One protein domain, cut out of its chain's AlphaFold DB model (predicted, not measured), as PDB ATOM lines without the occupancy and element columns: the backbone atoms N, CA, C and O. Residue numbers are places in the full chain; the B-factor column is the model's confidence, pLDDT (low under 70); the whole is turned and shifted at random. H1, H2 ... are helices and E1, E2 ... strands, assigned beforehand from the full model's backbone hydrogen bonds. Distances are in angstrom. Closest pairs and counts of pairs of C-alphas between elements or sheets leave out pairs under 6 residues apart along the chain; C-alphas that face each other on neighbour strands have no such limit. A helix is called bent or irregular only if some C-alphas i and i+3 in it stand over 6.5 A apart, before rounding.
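AT A GLANCE: This is residues 12 to 49 and 60 to 177 of the 336 residues of an uncharacterized protein of Pseudomonas syringae pv. maculicola (UniProt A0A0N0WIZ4). The model is an elongated, open frame with two arms: a long antiparallel ribbon, E1 and E2, with H1 beside E1, and across a gap the crossed pair H4 and H5. H3, H6 and the long links H3 to H4 and H5 to H6 join the arms at one end, while H2 lies at the other end of the ribbon. The 156 printed residues have six named helices and two named strands, in the order H1 E1 H2 E2 H3 H4 H5 H6, mostly helix by class. The whole is only just loose, close to compact, with a radius of gyration of the C-alphas of 18.4 A and spans of 56 by 35 by 27 A.

HOW THE PARTS SIT: H1, residues 12 to 24, comes closest to E1, residues 30 to 37, at the C-alphas of Leu 18 and Ala 31, 7.3 A apart. E1 and E2, residues 65 to 72, are antiparallel at 171 degrees, with N 31 and O 71 at 3.0 A and N 67 and O 35 at 2.8 A, within hydrogen-bond range. H3, residues 74 to 80, and H6, residues 168 to 176, are near each other. H4, residues 98 to 115, and H5, residues 134 to 144, only just touch, with 3 pairs of C-alphas within 8 A, through residues 101 to 105 of H4; the closest are Phe 105 and Leu 144, 7.1 A. They run opposite ways at a steep tilt of 53 degrees. H2, residues 39 to 44, is apart from H3 to H6. Every O i to N i+4 pair is within hydrogen-bond range in H1, H2, H3, H4 and H6, and 5 of 7 in H5.

IN THESE COORDINATES: H1 begins at C-alpha 12 (41.151, 14.234, -47.874) and is 18.4 A long. E1 measures 23.6 A, E2 23.1 A and H4 25.6 A. H5, 14.7 A, is irregular, with C-alphas 139 and 142 7.0 A apart. H2, H3 and H6 measure 8.7, 10.0 and 12.2 A; H6 ends at C-alpha 176 (16.173, 4.233, -34.779).

THE WHOLE: The C-alphas farthest apart, those of Gly 49 and Gly 154, are 57.7 A apart. Residues 50 to 59 are not printed, and C-alphas 49 and 60 are 21.6 A apart across this cut. The links H3 to H4, H4 to H5 and H5 to H6 are long. Mean pLDDT of the printed part is 87.9; residues 116 to 130 are under 70.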
ATOM      1  N   GLN A  12      40.289  14.489 -49.044       94.94
ATOM      2  CA  GLN A  12      41.151  14.234 -47.874       94.94
ATOM      3  C   GLN A  12      41.066  15.351 -46.827       94.94
ATOM      4  O   GLN A  12      40.840  15.081 -45.650       94.94
ATOM      5  N   LYS A  13      41.205  16.613 -47.242       93.81
ATOM      6  CA  LYS A  13      41.193  17.747 -46.313       93.81
ATOM      7  C   LYS A  13      39.819  17.967 -45.675       93.81
ATOM      8  O   LYS A  13      39.763  18.349 -44.508       93.81
ATOM      9  N   MET A  14      38.725  17.692 -46.389       94.50
ATOM     10  CA  MET A  14      37.375  17.745 -45.820       94.50
ATOM     11  C   MET A  14      37.157  16.633 -44.782       94.50
ATOM     12  O   MET A  14      36.627  16.897 -43.702       94.50
ATOM     13  N   LEU A  15      37.650  15.420 -45.050       96.19
ATOM     14  CA  LEU A  15      37.654  14.323 -44.074       96.19
ATOM     15  C   LEU A  15      38.501  14.674 -42.840       96.19
ATOM     16  O   LEU A  15      38.046  14.490 -41.717       96.19
ATOM     17  N   GLU A  16      39.691  15.258 -43.006       95.12
ATOM     18  CA  GLU A  16      40.496  15.748 -41.875       95.12
ATOM     19  C   GLU A  16      39.758  16.834 -41.070       95.12
ATOM     20  O   GLU A  16      39.776  16.824 -39.837       95.12
ATOM     21  N   ARG A  17      39.091  17.772 -41.756       95.06
ATOM     22  CA  ARG A  17      38.298  18.843 -41.130       95.06
ATOM     23  C   ARG A  17      37.139  18.296 -40.304       95.06
ATOM     24  O   ARG A  17      36.881  18.847 -39.240       95.06
ATOM     25  N   LEU A  18      36.489  17.215 -40.731       96.06
ATOM     26  CA  LEU A  18      35.445  16.551 -39.946       96.06
ATOM     27  C   LEU A  18      35.963  16.088 -38.577       96.06
ATOM     28  O   LEU A  18      35.321  16.343 -37.559       96.06
ATOM     29  N   PHE A  19      37.130  15.443 -38.526       95.94
ATOM     30  CA  PHE A  19      37.696  15.000 -37.248       95.94
ATOM     31  C   PHE A  19      38.177  16.178 -36.393       95.94
ATOM     32  O   PHE A  19      37.903  16.187 -35.195       95.94
ATOM     33  N   ARG A  20      38.783  17.212 -37.000       96.25
ATOM     34  CA  ARG A  20      39.131  18.453 -36.279       96.25
ATOM     35  C   ARG A  20      37.899  19.144 -35.695       96.25
ATOM     36  O   ARG A  20      37.920  19.526 -34.535       96.25
ATOM     37  N   LEU A  21      36.796  19.224 -36.446       95.25
ATOM     38  CA  LEU A  21      35.526  19.775 -35.960       95.25
ATOM     39  C   LEU A  21      35.081  19.068 -34.676       95.25
ATOM     40  O   LEU A  21      34.668  19.728 -33.722       95.25
ATOM     41  N   PHE A  22      35.168  17.739 -34.642       95.88
ATOM     42  CA  PHE A  22      34.816  16.955 -33.464       95.88
ATOM     43  C   PHE A  22      35.771  17.155 -32.285       95.88
ATOM     44  O   PHE A  22      35.297  17.124 -31.144       95.88
ATOM     45  N   ASP A  23      37.062  17.343 -32.547       95.56
ATOM     46  CA  ASP A  23      38.079  17.604 -31.523       95.56
ATOM     47  C   ASP A  23      37.890  18.995 -30.902       95.56
ATOM     48  O   ASP A  23      37.814  19.120 -29.679       95.56
ATOM     49  N   ASP A  24      37.691  20.011 -31.740       95.81
ATOM     50  CA  ASP A  24      37.506  21.404 -31.322       95.81
ATOM     51  C   ASP A  24      36.135  21.641 -30.663       95.81
ATOM     52  O   ASP A  24      35.965  22.561 -29.865       95.81
ATOM     53  N   ASN A  25      35.137  20.806 -30.980       93.94
ATOM     54  CA  ASN A  25      33.764  20.961 -30.502       93.94
ATOM     55  C   ASN A  25      33.272  19.666 -29.842       93.94
ATOM     56  O   ASN A  25      32.531  18.887 -30.456       93.94
ATOM     57  N   PRO A  26      33.617  19.410 -28.566       91.81
ATOM     58  CA  PRO A  26      33.336  18.135 -27.911       91.81
ATOM     59  C   PRO A  26      31.840  17.830 -27.779       91.81
ATOM     60  O   PRO A  26      31.484  16.662 -27.708       91.81
ATOM     61  N   GLN A  27      30.962  18.839 -27.791       91.19
ATOM     62  CA  GLN A  27      29.510  18.662 -27.659       91.19
ATOM     63  C   GLN A  27      28.781  18.325 -28.973       91.19
ATOM     64  O   GLN A  27      27.619  17.938 -28.916       91.19
ATOM     65  N   VAL A  28      29.420  18.440 -30.147       93.25
ATOM     66  CA  VAL A  28      28.755  18.195 -31.446       93.25
ATOM     67  C   VAL A  28      28.362  16.712 -31.582       93.25
ATOM     68  O   VAL A  28      29.245  15.855 -31.630       93.25
ATOM     69  N   PRO A  29      27.074  16.350 -31.669       93.75
ATOM     70  CA  PRO A  29      26.683  14.941 -31.692       93.75
ATOM     71  C   PRO A  29      26.858  14.297 -33.071       93.75
ATOM     72  O   PRO A  29      27.072  13.089 -33.156       93.75
ATOM     73  N   GLN A  30      26.747  15.078 -34.147       95.06
ATOM     74  CA  GLN A  30      26.721  14.581 -35.519       95.06
ATOM     75  C   GLN A  30      27.281  15.627 -36.487       95.06
ATOM     76  O   GLN A  30      27.147  16.826 -36.244       95.06
ATOM     77  N   ALA A  31      27.865  15.173 -37.591       95.88
ATOM     78  CA  ALA A  31      28.238  16.017 -38.721       95.88
ATOM     79  C   ALA A  31      28.070  15.244 -40.035       95.88
ATOM     80  O   ALA A  31      28.279  14.031 -40.081       95.88
ATOM     81  N   LEU A  32      27.680  15.960 -41.088       95.44
ATOM     82  CA  LEU A  32      27.439  15.424 -42.423       95.44
ATOM     83  C   LEU A  32      28.453  16.028 -43.395       95.44
ATOM     84  O   LEU A  32      28.555  17.250 -43.491       95.44
ATOM     85  N   ILE A  33      29.158  15.175 -44.134       94.69
ATOM     86  CA  ILE A  33      29.862  15.575 -45.357       94.69
ATOM     87  C   ILE A  33      28.993  15.160 -46.538       94.69
ATOM     88  O   ILE A  33      28.517  14.027 -46.571       94.69
ATOM     89  N   VAL A  34      28.812  16.060 -47.499       93.12
ATOM     90  CA  VAL A  34      28.231  15.749 -48.807       93.12
ATOM     91  C   VAL A  34      29.255  16.112 -49.871       93.12
ATOM     92  O   VAL A  34      29.911  17.148 -49.766       93.12
ATOM     93  N   SER A  35      29.396  15.248 -50.866       92.94
ATOM     94  CA  SER A  35      30.188  15.490 -52.066       92.94
ATOM     95  C   SER A  35      29.316  15.237 -53.283       92.94
ATOM     96  O   SER A  35      28.572  14.257 -53.313       92.94
ATOM     97  N   GLU A  36      29.435  16.106 -54.274       91.50
ATOM     98  CA  GLU A  36      28.827  15.955 -55.587       91.50
ATOM     99  C   GLU A  36      29.874  16.339 -56.629       91.50
ATOM    100  O   GLU A  36      30.536  17.372 -56.491       91.50
ATOM    101  N   ASP A  37      30.076  15.489 -57.630       93.50
ATOM    102  CA  ASP A  37      31.047  15.737 -58.690       93.50
ATOM    103  C   ASP A  37      30.684  14.992 -59.972       93.50
ATOM    104  O   ASP A  37      30.069  13.930 -59.922       93.50
ATOM    105  N   GLY A  38      31.125  15.526 -61.102       94.31
ATOM    106  CA  GLY A  38      30.865  14.982 -62.428       94.31
ATOM    107  C   GLY A  38      31.031  16.042 -63.509       94.31
ATOM    108  O   GLY A  38      31.005  17.239 -63.226       94.31
ATOM    109  N   ASP A  39      31.246  15.634 -64.756       93.69
ATOM    110  CA  ASP A  39      31.408  16.572 -65.871       93.69
ATOM    111  C   ASP A  39      30.172  17.475 -66.070       93.69
ATOM    112  O   ASP A  39      30.315  18.662 -66.384       93.69
ATOM    113  N   VAL A  40      28.962  16.948 -65.855       91.31
ATOM    114  CA  VAL A  40      27.697  17.692 -65.931       91.31
ATOM    115  C   VAL A  40      27.559  18.626 -64.735       91.31
ATOM    116  O   VAL A  40      27.332  19.822 -64.952       91.31
ATOM    117  N   THR A  41      27.764  18.141 -63.504       89.56
ATOM    118  CA  THR A  41      27.735  18.993 -62.300       89.56
ATOM    119  C   THR A  41      28.774  20.115 -62.393       89.56
ATOM    120  O   THR A  41      28.438  21.290 -62.238       89.56
ATOM    121  N   ARG A  42      30.020  19.812 -62.775       90.19
ATOM    122  CA  ARG A  42      31.077  20.819 -63.001       90.19
ATOM    123  C   ARG A  42      30.700  21.832 -64.074       90.19
ATOM    124  O   ARG A  42      31.011  23.013 -63.929       90.19
ATOM    125  N   ASN A  43      30.051  21.398 -65.153       89.38
ATOM    126  CA  ASN A  43      29.580  22.302 -66.199       89.38
ATOM    127  C   ASN A  43      28.441  23.216 -65.720       89.38
ATOM    128  O   ASN A  43      28.380  24.363 -66.161       89.38
ATOM    129  N   GLY A  44      27.566  22.742 -64.830       84.50
ATOM    130  CA  GLY A  44      26.560  23.578 -64.165       84.50
ATOM    131  C   GLY A  44      27.191  24.620 -63.236       84.50
ATOM    132  O   GLY A  44      26.812  25.788 -63.270       84.50
ATOM    133  N   LEU A  45      28.230  24.219 -62.499       81.25
ATOM    134  CA  LEU A  45      28.932  25.045 -61.509       81.25
ATOM    135  C   LEU A  45      30.072  25.907 -62.081       81.25
ATOM    136  O   LEU A  45      30.806  26.569 -61.341       81.25
ATOM    137  N   ARG A  46      30.267  25.906 -63.402       82.94
ATOM    138  CA  ARG A  46      31.370  26.628 -64.049       82.94
ATOM    139  C   ARG A  46      31.213  28.145 -63.928       82.94
ATOM    140  O   ARG A  46      30.111  28.688 -63.914       82.94
ATOM    141  N   VAL A  47      32.336  28.858 -63.972       81.06
ATOM    142  CA  VAL A  47      32.326  30.326 -64.017       81.06
ATOM    143  C   VAL A  47      31.600  30.814 -65.279       81.06
ATOM    144  O   VAL A  47      31.849  30.343 -66.393       81.06
ATOM    145  N   ALA A  48      30.702  31.786 -65.118       78.19
ATOM    146  CA  ALA A  48      29.975  32.373 -66.238       78.19
ATOM    147  C   ALA A  48      30.943  32.918 -67.306       78.19
ATOM    148  O   ALA A  48      31.888  33.645 -67.000       78.19
ATOM    149  N   GLY A  49      30.705  32.563 -68.570       82.38
ATOM    150  CA  GLY A  49      31.545  32.969 -69.703       82.38
ATOM    151  C   GLY A  49      32.711  32.029 -70.029       82.38
ATOM    152  O   GLY A  49      33.341  32.214 -71.068       82.38
ATOM    153  N   PRO A  60      32.267  10.367 -69.933       92.06
ATOM    154  CA  PRO A  60      32.675  11.424 -69.015       92.06
ATOM    155  C   PRO A  60      34.124  11.246 -68.552       92.06
ATOM    156  O   PRO A  60      34.577  10.134 -68.282       92.06
ATOM    157  N   THR A  61      34.845  12.355 -68.426       93.06
ATOM    158  CA  THR A  61      36.170  12.381 -67.794       93.06
ATOM    159  C   THR A  61      36.041  12.208 -66.286       93.06
ATOM    160  O   THR A  61      36.892  11.562 -65.670       93.06
ATOM    161  N   VAL A  62      34.986  12.780 -65.700       94.50
ATOM    162  CA  VAL A  62      34.535  12.533 -64.330       94.50
ATOM    163  C   VAL A  62      33.088  12.060 -64.375       94.50
ATOM    164  O   VAL A  62      32.215  12.754 -64.893       94.50
ATOM    165  N   PHE A  63      32.846  10.864 -63.854       94.81
ATOM    166  CA  PHE A  63      31.513  10.293 -63.732       94.81
ATOM    167  C   PHE A  63      30.714  11.033 -62.665       94.81
ATOM    168  O   PHE A  63      31.245  11.378 -61.607       94.81
ATOM    169  N   GLU A  64      29.426  11.225 -62.945       94.31
ATOM    170  CA  GLU A  64      28.486  11.793 -61.984       94.31
ATOM    171  C   GLU A  64      28.436  10.934 -60.722       94.31
ATOM    172  O   GLU A  64      28.220   9.719 -60.763       94.31
ATOM    173  N   SER A  65      28.645  11.578 -59.587       94.06
ATOM    174  CA  SER A  65      28.699  10.942 -58.285       94.06
ATOM    175  C   SER A  65      28.157  11.894 -57.233       94.06
ATOM    176  O   SER A  65      28.491  13.075 -57.204       94.06
ATOM    177  N   MET A  66      27.344  11.356 -56.328       93.94
ATOM    178  CA  MET A  66      26.894  12.060 -55.138       93.94
ATOM    179  C   MET A  66      27.037  11.123 -53.950       93.94
ATOM    180  O   MET A  66      26.583   9.978 -53.984       93.94
ATOM    181  N   THR A  67      27.688  11.593 -52.895       94.12
ATOM    182  CA  THR A  67      27.923  10.805 -51.687       94.12
ATOM    183  C   THR A  67      27.646  11.636 -50.448       94.12
ATOM    184  O   THR A  67      27.894  12.838 -50.412       94.12
ATOM    185  N   GLY A  68      27.125  10.978 -49.416       94.56
ATOM    186  CA  GLY A  68      26.927  11.558 -48.098       94.56
ATOM    187  C   GLY A  68      27.533  10.658 -47.032       94.56
ATOM    188  O   GLY A  68      27.427   9.436 -47.124       94.56
ATOM    189  N   LEU A  69      28.149  11.262 -46.021       95.88
ATOM    190  CA  LEU A  69      28.686  10.576 -44.852       95.88
ATOM    191  C   LEU A  69      28.211  11.293 -43.586       95.88
ATOM    192  O   LEU A  69      28.724  12.358 -43.236       95.88
ATOM    193  N   LEU A  70      27.228  10.705 -42.900       96.88
ATOM    194  CA  LEU A  70      26.770  11.163 -41.590       96.88
ATOM    195  C   LEU A  70      27.556  10.438 -40.495       96.88
ATOM    196  O   LEU A  70      27.332   9.254 -40.240       96.88
ATOM    197  N   VAL A  71      28.455  11.150 -39.818       97.44
ATOM    198  CA  VAL A  71      29.215  10.609 -38.684       97.44
ATOM    199  C   VAL A  71      28.579  11.071 -37.384       97.44
ATOM    200  O   VAL A  71      28.323  12.259 -37.189       97.44
ATOM    201  N   THR A  72      28.324  10.121 -36.487       96.25
ATOM    202  CA  THR A  72      27.640  10.365 -35.214       96.25
ATOM    203  C   THR A  72      28.502   9.921 -34.033       96.25
ATOM    204  O   THR A  72      29.289   8.981 -34.137       96.25
ATOM    205  N   ARG A  73      28.355  10.607 -32.897       95.62
ATOM    206  CA  ARG A  73      29.007  10.288 -31.622       95.62
ATOM    207  C   ARG A  73      27.928   9.992 -30.584       95.62
ATOM    208  O   ARG A  73      27.455  10.897 -29.897       95.62
ATOM    209  N   SER A  74      27.480   8.737 -30.514       93.50
ATOM    210  CA  SER A  74      26.358   8.335 -29.646       93.50
ATOM    211  C   SER A  74      26.593   8.680 -28.173       93.50
ATOM    212  O   SER A  74      25.673   9.120 -27.492       93.50
ATOM    213  N   ASP A  75      27.839   8.607 -27.707       94.69
ATOM    214  CA  ASP A  75      28.226   8.993 -26.350       94.69
ATOM    215  C   ASP A  75      27.984  10.486 -26.055       94.69
ATOM    216  O   ASP A  75      27.740  10.863 -24.908       94.69
ATOM    217  N   ARG A  76      28.008  11.351 -27.078       94.75
ATOM    218  CA  ARG A  76      27.644  12.771 -26.953       94.75
ATOM    219  C   ARG A  76      26.144  12.966 -26.823       94.75
ATOM    220  O   ARG A  76      25.730  13.799 -26.021       94.75
ATOM    221  N   VAL A  77      25.345  12.178 -27.539       95.12
ATOM    222  CA  VAL A  77      23.884  12.181 -27.372       95.12
ATOM    223  C   VAL A  77      23.519  11.722 -25.964       95.12
ATOM    224  O   VAL A  77      22.767  12.406 -25.271       95.12
ATOM    225  N   ASP A  78      24.113  10.627 -25.492       94.19
ATOM    226  CA  ASP A  78      23.825  10.084 -24.163       94.19
ATOM    227  C   ASP A  78      24.239  11.047 -23.044       94.19
ATOM    228  O   ASP A  78      23.483  11.267 -22.097       94.19
ATOM    229  N   ARG A  79      25.413  11.679 -23.170       91.75
ATOM    230  CA  ARG A  79      25.945  12.588 -22.148       91.75
ATOM    231  C   ARG A  79      25.280  13.964 -22.148       91.75
ATOM    232  O   ARG A  79      25.011  14.493 -21.073       91.75
ATOM    233  N   TYR A  80      25.050  14.562 -23.315       91.81
ATOM    234  CA  TYR A  80      24.694  15.984 -23.421       91.81
ATOM    235  C   TYR A  80      23.262  16.251 -23.886       91.81
ATOM    236  O   TYR A  80      22.825  17.394 -23.809       91.81
ATOM    237  N   ILE A  81      22.527  15.240 -24.359       94.69
ATOM    238  CA  ILE A  81      21.216  15.451 -24.996       94.69
ATOM    239  C   ILE A  81      20.118  14.663 -24.289       94.69
ATOM    240  O   ILE A  81      19.135  15.242 -23.830       94.69
ATOM    241  N   ARG A  82      20.293  13.345 -24.163       95.69
ATOM    242  CA  ARG A  82      19.234  12.403 -23.773       95.69
ATOM    243  C   ARG A  82      18.573  12.746 -22.438       95.69
ATOM    244  O   ARG A  82      17.351  12.731 -22.342       95.69
ATOM    245  N   GLN A  83      19.366  13.097 -21.426       94.69
ATOM    246  CA  GLN A  83      18.863  13.431 -20.087       94.69
ATOM    247  C   GLN A  83      18.038  14.731 -20.032       94.69
ATOM    248  O   GLN A  83      17.255  14.925 -19.107       94.69
ATOM    249  N   TYR A  84      18.200  15.610 -21.022       95.81
ATOM    250  CA  TYR A  84      17.546  16.918 -21.083       95.81
ATOM    251  C   TYR A  84      16.356  16.950 -22.043       95.81
ATOM    252  O   TYR A  84      15.720  18.003 -22.176       95.81
ATOM    253  N   ALA A  85      16.073  15.831 -22.718       96.06
ATOM    254  CA  ALA A  85      15.095  15.772 -23.787       96.06
ATOM    255  C   ALA A  85      13.654  15.912 -23.273       96.06
ATOM    256  O   ALA A  85      13.260  15.292 -22.279       96.06
ATOM    257  N   THR A  86      12.858  16.731 -23.957       94.50
ATOM    258  CA  THR A  86      11.507  17.118 -23.527       94.50
ATOM    259  C   THR A  86      10.438  16.178 -24.079       94.50
ATOM    260  O   THR A  86      10.586  15.593 -25.149       94.50
ATOM    261  N   ASN A  87       9.311  16.058 -23.374       91.44
ATOM    262  CA  ASN A  87       8.131  15.328 -23.859       91.44
ATOM    263  C   ASN A  87       7.235  16.188 -24.775       91.44
ATOM    264  O   ASN A  87       6.052  15.891 -24.921       91.44
ATOM    265  N   GLU A  88       7.762  17.277 -25.344       85.25
ATOM    266  CA  GLU A  88       6.995  18.110 -26.271       85.25
ATOM    267  C   GLU A  88       6.689  17.328 -27.556       85.25
ATOM    268  O   GLU A  88       7.523  16.566 -28.062       85.25
ATOM    269  N   SER A  89       5.469  17.501 -28.068       84.75
ATOM    270  CA  SER A  89       5.064  16.945 -29.357       84.75
ATOM    271  C   SER A  89       5.892  17.556 -30.483       84.75
ATOM    272  O   SER A  89       6.264  18.730 -30.423       84.75
ATOM    273  N   GLU A  90       6.133  16.776 -31.531       87.44
ATOM    274  CA  GLU A  90       6.730  17.277 -32.765       87.44
ATOM    275  C   GLU A  90       5.733  18.191 -33.490       87.44
ATOM    276  O   GLU A  90       4.885  17.752 -34.260       87.44
ATOM    277  N   ASP A  91       5.800  19.481 -33.179       90.44
ATOM    278  CA  ASP A  91       5.023  20.515 -33.849       90.44
ATOM    279  C   ASP A  91       5.894  21.763 -34.007       90.44
ATOM    280  O   ASP A  91       6.036  22.588 -33.098       90.44
ATOM    281  N   ASN A  92       6.505  21.882 -35.184       88.75
ATOM    282  CA  ASN A  92       7.320  23.035 -35.556       88.75
ATOM    283  C   ASN A  92       6.481  24.279 -35.919       88.75
ATOM    284  O   ASN A  92       7.047  25.360 -36.089       88.75
ATOM    285  N   GLN A  93       5.149  24.160 -36.006       91.81
ATOM    286  CA  GLN A  93       4.228  25.279 -36.236       91.81
ATOM    287  C   GLN A  93       3.745  25.908 -34.923       91.81
ATOM    288  O   GLN A  93       3.310  27.066 -34.909       91.81
ATOM    289  N   ASN A  94       3.861  25.198 -33.799       91.38
ATOM    290  CA  ASN A  94       3.529  25.729 -32.482       91.38
ATOM    291  C   ASN A  94       4.540  26.791 -32.022       91.38
ATOM    292  O   ASN A  94       5.536  26.502 -31.363       91.38
ATOM    293  N   LYS A  95       4.237  28.066 -32.275       87.19
ATOM    294  CA  LYS A  95       5.089  29.208 -31.890       87.19
ATOM    295  C   LYS A  95       5.262  29.406 -30.374       87.19
ATOM    296  O   LYS A  95       6.070  30.239 -29.962       87.19
ATOM    297  N   ASN A  96       4.528  28.664 -29.541       88.88
ATOM    298  CA  ASN A  96       4.686  28.696 -28.086       88.88
ATOM    299  C   ASN A  96       5.727  27.685 -27.572       88.88
ATOM    300  O   ASN A  96       6.198  27.851 -26.442       88.88
ATOM    301  N   SER A  97       6.088  26.670 -28.368       92.06
ATOM    302  CA  SER A  97       7.155  25.714 -28.043       92.06
ATOM    303  C   SER A  97       8.523  26.269 -28.436       92.06
ATOM    304  O   SER A  97       8.641  27.127 -29.317       92.06
ATOM    305  N   ASP A  98       9.582  25.787 -27.788       94.00
ATOM    306  CA  ASP A  98      10.938  26.210 -28.152       94.00
ATOM    307  C   ASP A  98      11.343  25.658 -29.531       94.00
ATOM    308  O   ASP A  98      12.057  26.339 -30.270       94.00
ATOM    309  N   LEU A  99      10.806  24.497 -29.933       93.88
ATOM    310  CA  LEU A  99      10.956  23.945 -31.284       93.88
ATOM    311  C   LEU A  99      10.328  24.849 -32.352       93.88
ATOM    312  O   LEU A  99      10.991  25.181 -33.335       93.88
ATOM    313  N   GLY A 100       9.081  25.290 -32.167       94.44
ATOM    314  CA  GLY A 100       8.411  26.153 -33.141       94.44
ATOM    315  C   GLY A 100       9.024  27.553 -33.217       94.44
ATOM    316  O   GLY A 100       9.093  28.145 -34.300       94.44
ATOM    317  N   LYS A 101       9.552  28.066 -32.095       95.50
ATOM    318  CA  LYS A 101      10.359  29.298 -32.073       95.50
ATOM    319  C   LYS A 101      11.669  29.134 -32.837       95.50
ATOM    320  O   LYS A 101      11.966  29.990 -33.664       95.50
ATOM    321  N   LEU A 102      12.421  28.053 -32.601       95.06
ATOM    322  CA  LEU A 102      13.643  27.754 -33.356       95.06
ATOM    323  C   LEU A 102      13.347  27.659 -34.854       95.06
ATOM    324  O   LEU A 102      14.038  28.298 -35.643       95.06
ATOM    325  N   TRP A 103      12.328  26.888 -35.237       94.44
ATOM    326  CA  TRP A 103      11.937  26.691 -36.633       94.44
ATOM    327  C   TRP A 103      11.594  28.015 -37.316       94.44
ATOM    328  O   TRP A 103      12.186  28.360 -38.339       94.44
ATOM    329  N   SER A 104      10.684  28.790 -36.718       95.12
ATOM    330  CA  SER A 104      10.273  30.091 -37.254       95.12
ATOM    331  C   SER A 104      11.460  31.052 -37.356       95.12
ATOM    332  O   SER A 104      11.627  31.718 -38.375       95.12
ATOM    333  N   PHE A 105      12.311  31.091 -36.327       95.38
ATOM    334  CA  PHE A 105      13.491  31.949 -36.291       95.38
ATOM    335  C   PHE A 105      14.514  31.564 -37.363       95.38
ATOM    336  O   PHE A 105      15.018  32.443 -38.052       95.38
ATOM    337  N   TYR A 106      14.815  30.272 -37.529       93.12
ATOM    338  CA  TYR A 106      15.752  29.797 -38.548       93.12
ATOM    339  C   TYR A 106      15.326  30.255 -39.946       93.12
ATOM    340  O   TYR A 106      16.115  30.887 -40.645       93.12
ATOM    341  N   TRP A 107      14.070  30.007 -40.322       91.19
ATOM    342  CA  TRP A 107      13.574  30.352 -41.656       91.19
ATOM    343  C   TRP A 107      13.429  31.857 -41.881       91.19
ATOM    344  O   TRP A 107      13.633  32.328 -42.997       91.19
ATOM    345  N   GLU A 108      13.144  32.636 -40.835       92.38
ATOM    346  CA  GLU A 108      13.195  34.098 -40.918       92.38
ATOM    347  C   GLU A 108      14.619  34.590 -41.229       92.38
ATOM    348  O   GLU A 108      14.804  35.435 -42.104       92.38
ATOM    349  N   ARG A 109      15.642  34.051 -40.551       90.75
ATOM    350  CA  ARG A 109      17.046  34.429 -40.797       90.75
ATOM    351  C   ARG A 109      17.522  34.009 -42.179       90.75
ATOM    352  O   ARG A 109      18.191  34.797 -42.838       90.75
ATOM    353  N   ASP A 110      17.145  32.814 -42.613       84.12
ATOM    354  CA  ASP A 110      17.471  32.295 -43.941       84.12
ATOM    355  C   ASP A 110      16.868  33.178 -45.047       84.12
ATOM    356  O   ASP A 110      17.581  33.656 -45.931       84.12
ATOM    357  N   LYS A 111      15.582  33.528 -44.912       83.94
ATOM    358  CA  LYS A 111      14.900  34.465 -45.811       83.94
ATOM    359  C   LYS A 111      15.570  35.841 -45.832       83.94
ATOM    360  O   LYS A 111      15.833  36.368 -46.909       83.94
ATOM    361  N   ASN A 112      15.869  36.417 -44.667       83.81
ATOM    362  CA  ASN A 112      16.518  37.730 -44.583       83.81
ATOM    363  C   ASN A 112      17.900  37.720 -45.249       83.81
ATOM    364  O   ASN A 112      18.283  38.687 -45.905       83.81
ATOM    365  N   LEU A 113      18.652  36.628 -45.086       77.50
ATOM    366  CA  LEU A 113      19.959  36.445 -45.705       77.50
ATOM    367  C   LEU A 113      19.849  36.398 -47.239       77.50
ATOM    368  O   LEU A 113      20.648  37.038 -47.931       77.50
ATOM    369  N   TYR A 114      18.842  35.687 -47.753       70.75
ATOM    370  CA  TYR A 114      18.520  35.631 -49.177       70.75
ATOM    371  C   TYR A 114      18.116  37.008 -49.732       70.75
ATOM    372  O   TYR A 114      18.702  37.476 -50.705       70.75
ATOM    373  N   GLU A 115      17.172  37.699 -49.085       73.62
ATOM    374  CA  GLU A 115      16.670  39.012 -49.527       73.62
ATOM    375  C   GLU A 115      17.732  40.119 -49.452       73.62
ATOM    376  O   GLU A 115      17.750  41.017 -50.292       73.62
ATOM    377  N   ALA A 116      18.654  40.049 -48.487       69.31
ATOM    378  CA  ALA A 116      19.758  40.998 -48.360       69.31
ATOM    379  C   ALA A 116      20.867  40.802 -49.413       69.31
ATOM    380  O   ALA A 116      21.830  41.570 -49.423       69.31
ATOM    381  N   GLY A 117      20.795  39.756 -50.247       59.75
ATOM    382  CA  GLY A 117      21.893  39.363 -51.140       59.75
ATOM    383  C   GLY A 117      23.178  38.989 -50.386       59.75
ATOM    384  O   GLY A 117      24.259  39.007 -50.969       59.75
ATOM    385  N   ALA A 118      23.061  38.709 -49.082       53.38
ATOM    386  CA  ALA A 118      24.160  38.471 -48.148       53.38
ATOM    387  C   ALA A 118      24.362  36.983 -47.835       53.38
ATOM    388  O   ALA A 118      25.338  36.611 -47.179       53.38
ATOM    389  N   GLY A 119      23.474  36.113 -48.330       49.59
ATOM    390  CA  GLY A 119      23.828  34.716 -48.543       49.59
ATOM    391  C   GLY A 119      25.065  34.696 -49.420       49.59
ATOM    392  O   GLY A 119      25.247  35.574 -50.254       49.59
ATOM    393  N   THR A 120      25.942  33.725 -49.253       44.00
ATOM    394  CA  THR A 120      27.179  33.568 -50.031       44.00
ATOM    395  C   THR A 120      26.967  33.372 -51.544       44.00
ATOM    396  O   THR A 120      27.857  32.871 -52.220       44.00
ATOM    397  N   TYR A 121      25.827  33.788 -52.099       42.69
ATOM    398  CA  TYR A 121      25.602  34.039 -53.510       42.69
ATOM    399  C   TYR A 121      26.516  35.170 -53.990       42.69
ATOM    400  O   TYR A 121      26.154  36.340 -54.106       42.69
ATOM    401  N   ASN A 122      27.758  34.803 -54.276       43.12
ATOM    402  CA  ASN A 122      28.567  35.552 -55.207       43.12
ATOM    403  C   ASN A 122      27.981  35.271 -56.601       43.12
ATOM    404  O   ASN A 122      28.039  34.123 -57.025       43.12
ATOM    405  N   PRO A 123      27.484  36.255 -57.368       39.19
ATOM    406  CA  PRO A 123      27.053  36.028 -58.753       39.19
ATOM    407  C   PRO A 123      28.175  35.502 -59.681       39.19
ATOM    408  O   PRO A 123      27.926  35.223 -60.851       39.19
ATOM    409  N   LYS A 124      29.415  35.363 -59.180       41.03
ATOM    410  CA  LYS A 124      30.550  34.687 -59.831       41.03
ATOM    411  C   LYS A 124      30.823  33.254 -59.331       41.03
ATOM    412  O   LYS A 124      31.732  32.620 -59.862       41.03
ATOM    413  N   VAL A 125      30.096  32.761 -58.326       43.44
ATOM    414  CA  VAL A 125      30.147  31.382 -57.810       43.44
ATOM    415  C   VAL A 125      28.728  30.816 -57.908       43.44
ATOM    416  O   VAL A 125      27.896  31.140 -57.059       43.44
ATOM    417  N   PRO A 126      28.416  30.038 -58.956       39.75
ATOM    418  CA  PRO A 126      27.131  29.360 -59.051       39.75
ATOM    419  C   PRO A 126      26.961  28.435 -57.835       39.75
ATOM    420  O   PRO A 126      27.894  27.720 -57.477       39.75
ATOM    421  N   ASP A 127      25.797  28.499 -57.188       50.88
ATOM    422  CA  ASP A 127      25.332  27.568 -56.150       50.88
ATOM    423  C   ASP A 127      26.162  27.482 -54.857       50.88
ATOM    424  O   ASP A 127      26.572  26.415 -54.397       50.88
ATOM    425  N   ALA A 128      26.342  28.619 -54.179       48.84
ATOM    426  CA  ALA A 128      26.639  28.570 -52.749       48.84
ATOM    427  C   ALA A 128      25.512  27.830 -51.994       48.84
ATOM    428  O   ALA A 128      24.353  27.943 -52.401       48.84
ATOM    429  N   PRO A 129      25.811  27.115 -50.889       51.81
ATOM    430  CA  PRO A 129      24.797  26.395 -50.128       51.81
ATOM    431  C   PRO A 129      23.604  27.308 -49.838       51.81
ATOM    432  O   PRO A 129      23.777  28.385 -49.268       51.81
ATOM    433  N   SER A 130      22.393  26.871 -50.185       59.94
ATOM    434  CA  SER A 130      21.135  27.584 -49.902       59.94
ATOM    435  C   SER A 130      20.775  27.605 -48.408       59.94
ATOM    436  O   SER A 130      19.631  27.836 -48.040       59.94
ATOM    437  N   THR A 131      21.746  27.326 -47.538       72.19
ATOM    438  CA  THR A 131      21.623  27.293 -46.083       72.19
ATOM    439  C   THR A 131      22.631  28.259 -45.478       72.19
ATOM    440  O   THR A 131      23.765  28.388 -45.941       72.19
ATOM    441  N   MET A 132      22.232  28.911 -44.391       84.88
ATOM    442  CA  MET A 132      23.097  29.785 -43.603       84.88
ATOM    443  C   MET A 132      24.452  29.143 -43.247       84.88
ATOM    444  O   MET A 132      24.523  27.982 -42.811       84.88
ATOM    445  N   SER A 133      25.525  29.938 -43.348       86.12
ATOM    446  CA  SER A 133      26.827  29.565 -42.790       86.12
ATOM    447  C   SER A 133      26.734  29.424 -41.272       86.12
ATOM    448  O   SER A 133      25.938  30.091 -40.606       86.12
ATOM    449  N   THR A 134      27.572  28.564 -40.703       89.81
ATOM    450  CA  THR A 134      27.573  28.299 -39.263       89.81
ATOM    451  C   THR A 134      27.950  29.548 -38.477       89.81
ATOM    452  O   THR A 134      27.292  29.859 -37.490       89.81
ATOM    453  N   ALA A 135      28.931  30.324 -38.949       90.38
ATOM    454  CA  ALA A 135      29.305  31.591 -38.323       90.38
ATOM    455  C   ALA A 135      28.138  32.594 -38.302       90.38
ATOM    456  O   ALA A 135      27.859  33.197 -37.263       90.38
ATOM    457  N   TYR A 136      27.416  32.735 -39.422       89.69
ATOM    458  CA  TYR A 136      26.231  33.589 -39.471       89.69
ATOM    459  C   TYR A 136      25.162  33.081 -38.506       89.69
ATOM    460  O   TYR A 136      24.731  33.841 -37.644       89.69
ATOM    461  N   TRP A 137      24.789  31.802 -38.579       92.75
ATOM    462  CA  TRP A 137      23.781  31.224 -37.692       92.75
ATOM    463  C   TRP A 137      24.118  31.427 -36.211       92.75
ATOM    464  O   TRP A 137      23.286  31.920 -35.450       92.75
ATOM    465  N   GLN A 138      25.354  31.121 -35.812       94.75
ATOM    466  CA  GLN A 138      25.798  31.266 -34.428       94.75
ATOM    467  C   GLN A 138      25.743  32.724 -33.953       94.75
ATOM    468  O   GLN A 138      25.359  32.971 -32.809       94.75
ATOM    469  N   SER A 139      26.008  33.703 -34.829       95.06
ATOM    470  CA  SER A 139      25.844  35.129 -34.495       95.06
ATOM    471  C   SER A 139      24.390  35.530 -34.191       95.06
ATOM    472  O   SER A 139      24.159  36.510 -33.483       95.06
ATOM    473  N   GLN A 140      23.402  34.774 -34.689       95.56
ATOM    474  CA  GLN A 140      21.977  35.038 -34.457       95.56
ATOM    475  C   GLN A 140      21.453  34.399 -33.157       95.56
ATOM    476  O   GLN A 140      20.414  34.823 -32.639       95.56
ATOM    477  N   LEU A 141      22.163  33.412 -32.600       96.62
ATOM    478  CA  LEU A 141      21.720  32.642 -31.432       96.62
ATOM    479  C   LEU A 141      21.453  33.472 -30.167       96.62
ATOM    480  O   LEU A 141      20.447  33.194 -29.517       96.62
ATOM    481  N   PRO A 142      22.222  34.528 -29.827       97.19
ATOM    482  CA  PRO A 142      21.893  35.376 -28.681       97.19
ATOM    483  C   PRO A 142      20.504  36.023 -28.770       97.19
ATOM    484  O   PRO A 142      19.891  36.315 -27.743       97.19
ATOM    485  N   THR A 143      19.990  36.253 -29.983       97.38
ATOM    486  CA  THR A 143      18.626  36.755 -30.191       97.38
ATOM    487  C   THR A 143      17.602  35.644 -29.985       97.38
ATOM    488  O   THR A 143      16.609  35.867 -29.297       97.38
ATOM    489  N   LEU A 144      17.854  34.443 -30.514       96.75
ATOM    490  CA  LEU A 144      16.997  33.274 -30.291       96.75
ATOM    491  C   LEU A 144      16.902  32.920 -28.799       96.75
ATOM    492  O   LEU A 144      15.812  32.683 -28.287       96.75
ATOM    493  N   TRP A 145      18.018  32.929 -28.072       96.75
ATOM    494  CA  TRP A 145      18.047  32.526 -26.665       96.75
ATOM    495  C   TRP A 145      17.227  33.430 -25.739       96.75
ATOM    496  O   TRP A 145      16.819  32.993 -24.669       96.75
ATOM    497  N   LYS A 146      16.914  34.663 -26.160       95.88
ATOM    498  CA  LYS A 146      15.995  35.558 -25.436       95.88
ATOM    499  C   LYS A 146      14.524  35.162 -25.582       95.88
ATOM    500  O   LYS A 146      13.697  35.651 -24.818       95.88
ATOM    501  N   THR A 147      14.178  34.343 -26.577       94.50
ATOM    502  CA  THR A 147      12.785  33.972 -26.883       94.50
ATOM    503  C   THR A 147      12.422  32.577 -26.385       94.50
ATOM    504  O   THR A 147      11.243  32.305 -26.122       94.50
ATOM    505  N   ILE A 148      13.406  31.686 -26.244       93.12
ATOM    506  CA  ILE A 148      13.191  30.326 -25.745       93.12
ATOM    507  C   ILE A 148      12.949  30.326 -24.235       93.12
ATOM    508  O   ILE A 148      13.483  31.144 -23.491       93.12
ATOM    509  N   SER A 149      12.118  29.393 -23.787       89.75
ATOM    510  CA  SER A 149      11.787  29.219 -22.371       89.75
ATOM    511  C   SER A 149      12.721  28.242 -21.656       89.75
ATOM    512  O   SER A 149      12.800  28.264 -20.430       89.75
ATOM    513  N   ASN A 150      13.411  27.386 -22.417       89.88
ATOM    514  CA  ASN A 150      14.283  26.316 -21.946       89.88
ATOM    515  C   ASN A 150      13.604  25.371 -20.929       89.88
ATOM    516  O   ASN A 150      14.253  24.798 -20.046       89.88
ATOM    517  N   ARG A 151      12.278  25.210 -21.037       89.75
ATOM    518  CA  ARG A 151      11.486  24.369 -20.130       89.75
ATOM    519  C   ARG A 151      11.771  22.893 -20.400       89.75
ATOM    520  O   ARG A 151      11.646  22.426 -21.526       89.75
ATOM    521  N   GLY A 152      12.139  22.147 -19.362       91.56
ATOM    522  CA  GLY A 152      12.421  20.719 -19.482       91.56
ATOM    523  C   GLY A 152      13.179  20.142 -18.285       91.56
ATOM    524  O   GLY A 152      13.444  20.862 -17.322       91.56
ATOM    525  N   PRO A 153      13.526  18.845 -18.332       93.38
ATOM    526  CA  PRO A 153      14.242  18.163 -17.254       93.38
ATOM    527  C   PRO A 153      15.641  18.742 -17.025       93.38
ATOM    528  O   PRO A 153      16.388  18.915 -17.982       93.38
ATOM    529  N   GLY A 154      16.031  18.991 -15.776       91.81
ATOM    530  CA  GLY A 154      17.390  19.424 -15.427       91.81
ATOM    531  C   GLY A 154      17.823  20.774 -16.021       91.81
ATOM    532  O   GLY A 154      17.064  21.468 -16.703       91.81
ATOM    533  N   ASN A 155      19.081  21.137 -15.768       90.31
ATOM    534  CA  ASN A 155      19.674  22.395 -16.221       90.31
ATOM    535  C   ASN A 155      20.357  22.197 -17.577       90.31
ATOM    536  O   ASN A 155      21.543  21.892 -17.647       90.31
ATOM    537  N   PHE A 156      19.593  22.343 -18.657       93.44
ATOM    538  CA  PHE A 156      20.160  22.374 -20.001       93.44
ATOM    539  C   PHE A 156      20.766  23.743 -20.282       93.44
ATOM    540  O   PHE A 156      20.092  24.763 -20.120       93.44
ATOM    541  N   GLU A 157      21.997  23.752 -20.772       91.69
ATOM    542  CA  GLU A 157      22.665  24.951 -21.260       91.69
ATOM    543  C   GLU A 157      22.651  24.940 -22.795       91.69
ATOM    544  O   GLU A 157      23.289  24.074 -23.402       91.69
ATOM    545  N   PRO A 158      21.921  25.870 -23.442       93.25
ATOM    546  CA  PRO A 158      21.987  26.042 -24.886       93.25
ATOM    547  C   PRO A 158      23.419  26.274 -25.361       93.25
ATOM    548  O   PRO A 158      24.173  27.031 -24.749       93.25
ATOM    549  N   SER A 159      23.779  25.669 -26.489       92.25
ATOM    550  CA  SER A 159      25.100  25.833 -27.095       92.25
ATOM    551  C   SER A 159      25.000  26.233 -28.568       92.25
ATOM    552  O   SER A 159      23.937  26.084 -29.182       92.25
ATOM    553  N   PRO A 160      26.104  26.701 -29.181       93.19
ATOM    554  CA  PRO A 160      26.137  27.012 -30.609       93.19
ATOM    555  C   PRO A 160      25.753  25.844 -31.533       93.19
ATOM    556  O   PRO A 160      25.340  26.068 -32.671       93.19
ATOM    557  N   TRP A 161      25.873  24.606 -31.045       92.00
ATOM    558  CA  TRP A 161      25.616  23.371 -31.794       92.00
ATOM    559  C   TRP A 161      24.322  22.664 -31.386       92.00
ATOM    560  O   TRP A 161      23.843  21.791 -32.105       92.00
ATOM    561  N   LEU A 162      23.756  23.045 -30.242       93.25
ATOM    562  CA  LEU A 162      22.497  22.538 -29.717       93.25
ATOM    563  C   LEU A 162      21.739  23.712 -29.072       93.25
ATOM    564  O   LEU A 162      21.787  23.898 -27.854       93.25
ATOM    565  N   PRO A 163      21.092  24.567 -29.886       94.25
ATOM    566  CA  PRO A 163      20.540  25.836 -29.415       94.25
ATOM    567  C   PRO A 163      19.262  25.675 -28.584       94.25
ATOM    568  O   PRO A 163      18.898  26.599 -27.862       94.25
ATOM    569  N   ILE A 164      18.594  24.523 -28.681       94.75
ATOM    570  CA  ILE A 164      17.462  24.115 -27.843       94.75
ATOM    571  C   ILE A 164      17.596  22.628 -27.490       94.75
ATOM    572  O   ILE A 164      18.327  21.887 -28.151       94.75
ATOM    573  N   ARG A 165      16.848  22.186 -26.476       94.44
ATOM    574  CA  ARG A 165      16.721  20.769 -26.104       94.44
ATOM    575  C   ARG A 165      16.131  19.961 -27.255       94.44
ATOM    576  O   ARG A 165      15.238  20.439 -27.949       94.44
ATOM    577  N   TRP A 166      16.565  18.712 -27.397       95.12
ATOM    578  CA  TRP A 166      15.843  17.769 -28.246       95.12
ATOM    579  C   TRP A 166      14.506  17.372 -27.620       95.12
ATOM    580  O   TRP A 166      14.386  17.265 -26.400       95.12
ATOM    581  N   GLY A 167      13.515  17.089 -28.458       94.44
ATOM    582  CA  GLY A 167      12.345  16.321 -28.046       94.44
ATOM    583  C   GLY A 167      12.680  14.832 -27.915       94.44
ATOM    584  O   GLY A 167      13.585  14.317 -28.576       94.44
ATOM    585  N   GLN A 168      11.918  14.099 -27.103       95.12
ATOM    586  CA  GLN A 168      12.042  12.639 -26.991       95.12
ATOM    587  C   GLN A 168      11.843  11.935 -28.343       95.12
ATOM    588  O   GLN A 168      12.423  10.877 -28.565       95.12
ATOM    589  N   HIS A 169      11.057  12.511 -29.258       92.81
ATOM    590  CA  HIS A 169      10.909  11.987 -30.619       92.81
ATOM    591  C   HIS A 169      12.235  12.040 -31.400       92.81
ATOM    592  O   HIS A 169      12.635  11.020 -31.944       92.81
ATOM    593  N   GLN A 170      12.991  13.143 -31.335       94.50
ATOM    594  CA  GLN A 170      14.301  13.267 -32.001       94.50
ATOM    595  C   GLN A 170      15.331  12.282 -31.430       94.50
ATOM    596  O   GLN A 170      16.133  11.703 -32.159       94.50
ATOM    597  N   VAL A 171      15.289  12.041 -30.114       95.81
ATOM    598  CA  VAL A 171      16.117  11.003 -29.478       95.81
ATOM    599  C   VAL A 171      15.740   9.610 -29.993       95.81
ATOM    600  O   VAL A 171      16.624   8.813 -30.301       95.81
ATOM    601  N   LYS A 172      14.440   9.313 -30.130       93.69
ATOM    602  CA  LYS A 172      13.965   8.040 -30.693       93.69
ATOM    603  C   LYS A 172      14.360   7.877 -32.160       93.69
ATOM    604  O   LYS A 172      14.767   6.787 -32.541       93.69
ATOM    605  N   GLU A 173      14.284   8.935 -32.961       93.00
ATOM    606  CA  GLU A 173      14.748   8.929 -34.353       93.00
ATOM    607  C   GLU A 173      16.245   8.644 -34.447       93.00
ATOM    608  O   GLU A 173      16.663   7.792 -35.232       93.00
ATOM    609  N   PHE A 174      17.048   9.294 -33.599       94.88
ATOM    610  CA  PHE A 174      18.475   9.007 -33.488       94.88
ATOM    611  C   PHE A 174      18.727   7.535 -33.132       94.88
ATOM    612  O   PHE A 174      19.564   6.884 -33.752       94.88
ATOM    613  N   ASP A 175      17.986   6.989 -32.166       92.94
ATOM    614  CA  ASP A 175      18.119   5.590 -31.746       92.94
ATOM    615  C   ASP A 175      17.632   4.583 -32.799       92.94
ATOM    616  O   ASP A 175      18.068   3.423 -32.776       92.94
ATOM    617  N   ALA A 176      16.724   5.014 -33.680       91.94
ATOM    618  CA  ALA A 176      16.173   4.233 -34.779       91.94
ATOM    619  C   ALA A 176      17.049   4.263 -36.041       91.94
ATOM    620  O   ALA A 176      16.929   3.378 -36.893       91.94
ATOM    621  N   ALA A 177      17.932   5.256 -36.176       92.56
ATOM    622  CA  ALA A 177      18.872   5.337 -37.284       92.56
ATOM    623  C   ALA A 177      19.842   4.135 -37.266       92.56
ATOM    624  O   ALA A 177      20.389   3.794 -36.211       92.56
TER     625      ALA A 177